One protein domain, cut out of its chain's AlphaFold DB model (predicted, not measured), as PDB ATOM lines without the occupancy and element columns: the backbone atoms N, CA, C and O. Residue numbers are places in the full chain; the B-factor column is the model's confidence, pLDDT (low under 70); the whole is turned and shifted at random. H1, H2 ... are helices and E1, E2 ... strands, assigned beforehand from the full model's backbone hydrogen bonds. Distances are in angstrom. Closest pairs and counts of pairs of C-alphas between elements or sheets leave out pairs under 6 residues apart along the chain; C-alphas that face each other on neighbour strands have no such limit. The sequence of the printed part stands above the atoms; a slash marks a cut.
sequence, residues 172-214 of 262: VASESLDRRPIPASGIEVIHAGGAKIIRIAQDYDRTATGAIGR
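Overview. This is residues 172 to 214 of the 262 residues of the protein "Lectin-like protein BA14k" of Aurantimonas endophytica (UniProt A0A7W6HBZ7). A strand hairpin, E1 and E2, has one short helix, H1, running on past its open end; before the hairpin, an unnamed stretch, residues 172 to 186, runs along its length, and the chain then folds back into E1. Residues 209 to 214 stick out. The printed part has 43 residues with two named strands and one named helix, in the order E1, E2, H1; the sheet E1 - E2 is antiparallel and the class is mixed, helices and strands. It is loose, with a radius of gyration of the C-alphas of 12.6 A, and elongated, spanning 39 by 20 by 11 A.

Along the chain. After residues 172 to 186, E1 spans residues 187 to 192, 16.1 A, from C-alpha 187 at (-20.059, -25.233, 42.898). E2 spans residues 195 to 200, 16.4 A. H1 spans residues 204 to 213, 14.6 A, ending with C-alpha 213 at (-29.134, -8.055, 40.997).

Arrangement. E1 and E2 form an antiparallel hairpin at 159 degrees, with N 190 and O 197 2.8 A apart, within hydrogen-bond range. The closest C-alphas of E1 and H1, those of Ile 187 and Tyr 204, are 7.6 A apart. In H1, 4 of 6 O i to N i+4 pairs are within range.

Size, cuts and confidence. The C-alphas farthest apart, those of Ser 174 and Gly 213, are 39.4 A apart. The printed part has no cut, and both links are tight. Mean pLDDT of the printed part is 71.3; residues 172 to 178, 184, 193 and 206 to 214 are under 70.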
ATOM      1  N   VAL A 172      -6.344 -37.517  38.718       69.94
ATOM      2  CA  VAL A 172      -7.198 -36.458  38.174       69.94
ATOM      3  C   VAL A 172      -7.535 -36.706  36.699       69.94
ATOM      4  O   VAL A 172      -8.651 -36.406  36.262       69.94
ATOM      5  N   ALA A 173      -6.605 -37.297  35.939       61.09
ATOM      6  CA  ALA A 173      -6.780 -37.549  34.515       61.09
ATOM      7  C   ALA A 173      -7.697 -38.750  34.244       61.09
ATOM      8  O   ALA A 173      -8.534 -38.675  33.342       61.09
ATOM      9  N   SER A 174      -7.577 -39.836  35.018       65.81
ATOM     10  CA  SER A 174      -8.430 -41.023  34.851       65.81
ATOM     11  C   SER A 174      -9.846 -40.832  35.389       65.81
ATOM     12  O   SER A 174     -10.789 -41.316  34.769       65.81
ATOM     13  N   GLU A 175     -10.022 -40.054  36.458       68.62
ATOM     14  CA  GLU A 175     -11.350 -39.640  36.946       68.62
ATOM     15  C   GLU A 175     -11.949 -38.484  36.122       68.62
ATOM     16  O   GLU A 175     -13.061 -38.018  36.381       68.62
ATOM     17  N   SER A 176     -11.215 -38.012  35.104       66.62
ATOM     18  CA  SER A 176     -11.617 -36.952  34.180       66.62
ATOM     19  C   SER A 176     -12.113 -35.678  34.883       66.62
ATOM     20  O   SER A 176     -12.898 -34.918  34.306       66.62
ATOM     21  N   LEU A 177     -11.657 -35.418  36.112       68.88
ATOM     22  CA  LEU A 177     -12.137 -34.315  36.950       68.88
ATOM     23  C   LEU A 177     -11.884 -32.953  36.296       68.88
ATOM     24  O   LEU A 177     -12.709 -32.052  36.419       68.88
ATOM     25  N   ASP A 178     -10.798 -32.832  35.531       66.56
ATOM     26  CA  ASP A 178     -10.427 -31.597  34.831       66.56
ATOM     27  C   ASP A 178     -11.296 -31.298  33.603       66.56
ATOM     28  O   ASP A 178     -11.406 -30.148  33.189       66.56
ATOM     29  N   ARG A 179     -11.929 -32.314  33.005       70.38
ATOM     30  CA  ARG A 179     -12.727 -32.152  31.773       70.38
ATOM     31  C   ARG A 179     -14.218 -32.003  32.033       70.38
ATOM     32  O   ARG A 179     -14.970 -31.733  31.101       70.38
ATOM     33  N   ARG A 180     -14.659 -32.204  33.275       71.31
ATOM     34  CA  ARG A 180     -16.063 -32.036  33.644       71.31
ATOM     35  C   ARG A 180     -16.367 -30.538  33.712       71.31
ATOM     36  O   ARG A 180     -15.684 -29.838  34.465       71.31
ATOM     37  N   PRO A 181     -17.343 -30.018  32.959       74.88
ATOM     38  CA  PRO A 181     -17.734 -28.621  33.091       74.88
ATOM     39  C   PRO A 181     -18.273 -28.370  34.506       74.88
ATOM     40  O   PRO A 181     -18.975 -29.213  35.062       74.88
ATOM     41  N   ILE A 182     -17.893 -27.242  35.114       77.19
ATOM     42  CA  ILE A 182     -18.432 -26.849  36.423       77.19
ATOM     43  C   ILE A 182     -19.900 -26.441  36.201       77.19
ATOM     44  O   ILE A 182     -20.172 -25.697  35.257       77.19
ATOM     45  N   PRO A 183     -20.853 -26.924  37.018       72.19
ATOM     46  CA  PRO A 183     -22.261 -26.568  36.890       72.19
ATOM     47  C   PRO A 183     -22.474 -25.058  37.058       72.19
ATOM     48  O   PRO A 183     -21.695 -24.385  37.726       72.19
ATOM     49  N   ALA A 184     -23.578 -24.531  36.521       66.06
ATOM     50  CA  ALA A 184     -23.917 -23.100  36.571       66.06
ATOM     51  C   ALA A 184     -24.113 -22.539  37.996       66.06
ATOM     52  O   ALA A 184     -24.067 -21.328  38.197       66.06
ATOM     53  N   SER A 185     -24.292 -23.407  39.000       74.44
ATOM     54  CA  SER A 185     -24.203 -23.028  40.419       74.44
ATOM     55  C   SER A 185     -22.817 -22.501  40.800       74.44
ATOM     56  O   SER A 185     -22.655 -21.941  41.879       74.44
ATOM     57  N   GLY A 186     -21.809 -22.748  39.961       80.56
ATOM     58  CA  GLY A 186     -20.401 -22.484  40.197       80.56
ATOM     59  C   GLY A 186     -19.797 -23.321  41.324       80.56
ATOM     60  O   GLY A 186     -18.643 -23.100  41.666       80.56
ATOM     61  N   ILE A 187     -20.540 -24.282  41.889       83.06
ATOM     62  CA  ILE A 187     -20.059 -25.233  42.898       83.06
ATOM     63  C   ILE A 187     -20.504 -26.644  42.528       83.06
ATOM     64  O   ILE A 187     -21.700 -26.912  42.386       83.06
ATOM     65  N   GLU A 188     -19.544 -27.562  42.470       82.06
ATOM     66  CA  GLU A 188     -19.762 -29.002  42.333       82.06
ATOM     67  C   GLU A 188     -19.168 -29.745  43.532       82.06
ATOM     68  O   GLU A 188     -18.053 -29.441  43.957       82.06
ATOM     69  N   VAL A 189     -19.876 -30.750  44.053       84.62
ATOM     70  CA  VAL A 189     -19.363 -31.640  45.105       84.62
ATOM     71  C   VAL A 189     -19.320 -33.071  44.580       84.62
ATOM     72  O   VAL A 189     -20.356 -33.713  44.408       84.62
ATOM     73  N   ILE A 190     -18.115 -33.587  44.357       82.00
ATOM     74  CA  ILE A 190     -17.871 -34.935  43.842       82.00
ATOM     75  C   ILE A 190     -17.474 -35.847  45.003       82.00
ATOM     76  O   ILE A 190     -16.612 -35.507  45.813       82.00
ATOM     77  N   HIS A 191     -18.098 -37.021  45.076       80.19
ATOM     78  CA  HIS A 191     -17.779 -38.049  46.065       80.19
ATOM     79  C   HIS A 191     -16.963 -39.153  45.387       80.19
ATOM     80  O   HIS A 191     -17.474 -39.828  44.498       80.19
ATOM     81  N   ALA A 192     -15.710 -39.341  45.801       74.25
ATOM     82  CA  ALA A 192     -14.805 -40.328  45.212       74.25
ATOM     83  C   ALA A 192     -14.074 -41.107  46.315       74.25
ATOM     84  O   ALA A 192     -13.309 -40.526  47.080       74.25
ATOM     85  N   GLY A 193     -14.324 -42.419  46.421       65.00
ATOM     86  CA  GLY A 193     -13.617 -43.306  47.364       65.00
ATOM     87  C   GLY A 193     -13.675 -42.855  48.830       65.00
ATOM     88  O   GLY A 193     -12.668 -42.884  49.527       65.00
ATOM     89  N   GLY A 194     -14.822 -42.332  49.279       73.00
ATOM     90  CA  GLY A 194     -14.995 -41.793  50.636       73.00
ATOM     91  C   GLY A 194     -14.505 -40.350  50.843       73.00
ATOM     92  O   GLY A 194     -14.820 -39.753  51.872       73.00
ATOM     93  N   ALA A 195     -13.810 -39.753  49.871       73.62
ATOM     94  CA  ALA A 195     -13.423 -38.344  49.887       73.62
ATOM     95  C   ALA A 195     -14.479 -37.446  49.214       73.62
ATOM     96  O   ALA A 195     -15.215 -37.879  48.322       73.62
ATOM     97  N   LYS A 196     -14.529 -36.175  49.636       82.50
ATOM     98  CA  LYS A 196     -15.340 -35.115  49.018       82.50
ATOM     99  C   LYS A 196     -14.427 -34.107  48.327       82.50
ATOM    100  O   LYS A 196     -13.555 -33.535  48.976       82.50
ATOM    101  N   ILE A 197     -14.651 -33.876  47.039       82.69
ATOM    102  CA  ILE A 197     -13.946 -32.883  46.225       82.69
ATOM    103  C   ILE A 197     -14.933 -31.762  45.917       82.69
ATOM    104  O   ILE A 197     -16.001 -32.029  45.372       82.69
ATOM    105  N   ILE A 198     -14.590 -30.522  46.262       83.94
ATOM    106  CA  ILE A 198     -15.416 -29.343  45.975       83.94
ATOM    107  C   ILE A 198     -14.737 -28.558  44.854       83.94
ATOM    108  O   ILE A 198     -13.605 -28.108  45.024       83.94
ATOM    109  N   ARG A 199     -15.411 -28.410  43.709       83.19
ATOM    110  CA  ARG A 199     -14.940 -27.608  42.570       83.19
ATOM    111  C   ARG A 199     -15.704 -26.293  42.556       83.19
ATOM    112  O   ARG A 199     -16.928 -26.313  42.629       83.19
ATOM    113  N   ILE A 200     -14.983 -25.179  42.472       82.75
ATOM    114  CA  ILE A 200     -15.549 -23.827  42.478       82.75
ATOM    115  C   ILE A 200     -15.176 -23.150  41.156       82.75
ATOM    116  O   ILE A 200     -14.013 -23.195  40.751       82.75
ATOM    117  N   ALA A 201     -16.155 -22.568  40.466       80.38
ATOM    118  CA  ALA A 201     -15.926 -21.815  39.238       80.38
ATOM    119  C   ALA A 201     -15.090 -20.559  39.522       80.38
ATOM    120  O   ALA A 201     -15.232 -19.931  40.570       80.38
ATOM    121  N   GLN A 202     -14.231 -20.171  38.576       80.12
ATOM    122  CA  GLN A 202     -13.352 -19.000  38.728       80.12
ATOM    123  C   GLN A 202     -14.128 -17.686  38.915       80.12
ATOM    124  O   GLN A 202     -13.596 -16.719  39.452       80.12
ATOM    125  N   ASP A 203     -15.383 -17.648  38.478       74.62
ATOM    126  CA  ASP A 203     -16.292 -16.510  38.530       74.62
ATOM    127  C   ASP A 203     -17.425 -16.684  39.554       74.62
ATOM    128  O   ASP A 203     -18.357 -15.879  39.560       74.62
ATOM    129  N   TYR A 204     -17.344 -17.684  40.442       78.50
ATOM    130  CA  TYR A 204     -18.385 -17.976  41.433       78.50
ATOM    131  C   TYR A 204     -18.824 -16.726  42.216       78.50
ATOM    132  O   TYR A 204     -20.021 -16.462  42.335       78.50
ATOM    133  N   ASP A 205     -17.871 -15.890  42.638       70.12
ATOM    134  CA  ASP A 205     -18.159 -14.650  43.369       70.12
ATOM    135  C   ASP A 205     -18.929 -13.622  42.521       70.12
ATOM    136  O   ASP A 205     -19.827 -12.934  43.015       70.12
ATOM    137  N   ARG A 206     -18.631 -13.523  41.218       64.00
ATOM    138  CA  ARG A 206     -19.306 -12.583  40.306       64.00
ATOM    139  C   ARG A 206     -20.728 -13.030  39.995       64.00
ATOM    140  O   ARG A 206     -21.633 -12.198  39.946       64.00
ATOM    141  N   THR A 207     -20.936 -14.329  39.825       60.75
ATOM    142  CA  THR A 207     -22.245 -14.909  39.509       60.75
ATOM    143  C   THR A 207     -23.152 -14.922  40.737       60.75
ATOM    144  O   THR A 207     -24.317 -14.541  40.627       60.75
ATOM    145  N   ALA A 208     -22.612 -15.229  41.923       61.91
ATOM    146  CA  ALA A 208     -23.336 -15.122  43.192       61.91
ATOM    147  C   ALA A 208     -23.799 -13.683  43.470       61.91
ATOM    148  O   ALA A 208     -24.940 -13.463  43.872       61.91
ATOM    149  N   THR A 209     -22.954 -12.693  43.175       59.25
ATOM    150  CA  THR A 209     -23.301 -11.273  43.346       59.25
ATOM    151  C   THR A 209     -24.280 -10.785  42.266       59.25
ATOM    152  O   THR A 209     -25.209 -10.034  42.554       59.25
ATOM    153  N   GLY A 210     -24.132 -11.249  41.019       55.97
ATOM    154  CA  GLY A 210     -25.013 -10.900  39.898       55.97
ATOM    155  C   GLY A 210     -26.415 -11.518  39.975       55.97
ATOM    156  O   GLY A 210     -27.377 -10.888  39.538       55.97
ATOM    157  N   ALA A 211     -26.558 -12.707  40.566       56.56
ATOM    158  CA  ALA A 211     -27.850 -13.359  40.794       56.56
ATOM    159  C   ALA A 211     -28.734 -12.600  41.801       56.56
ATOM    160  O   ALA A 211     -29.956 -12.693  41.731       56.56
ATOM    161  N   ILE A 212     -28.137 -11.800  42.691       55.75
ATOM    162  CA  ILE A 212     -28.871 -10.919  43.613       55.75
ATOM    163  C   ILE A 212     -29.388  -9.658  42.884       55.75
ATOM    164  O   ILE A 212     -30.357  -9.048  43.331       55.75
ATOM    165  N   GLY A 213     -28.795  -9.280  41.741       49.25
ATOM    166  CA  GLY A 213     -29.134  -8.055  40.997       49.25
ATOM    167  C   GLY A 213     -29.986  -8.220  39.728       49.25
ATOM    168  O   GLY A 213     -30.521  -7.230  39.240       49.25
ATOM    169  N   ARG A 214     -30.134  -9.430  39.165       50.59
ATOM    170  CA  ARG A 214     -30.748  -9.668  37.834       50.59
ATOM    171  C   ARG A 214     -32.220 -10.106  37.858       50.59
ATOM    172  O   ARG A 214     -32.594 -11.067  37.196       50.59
TER     173      ARG A 214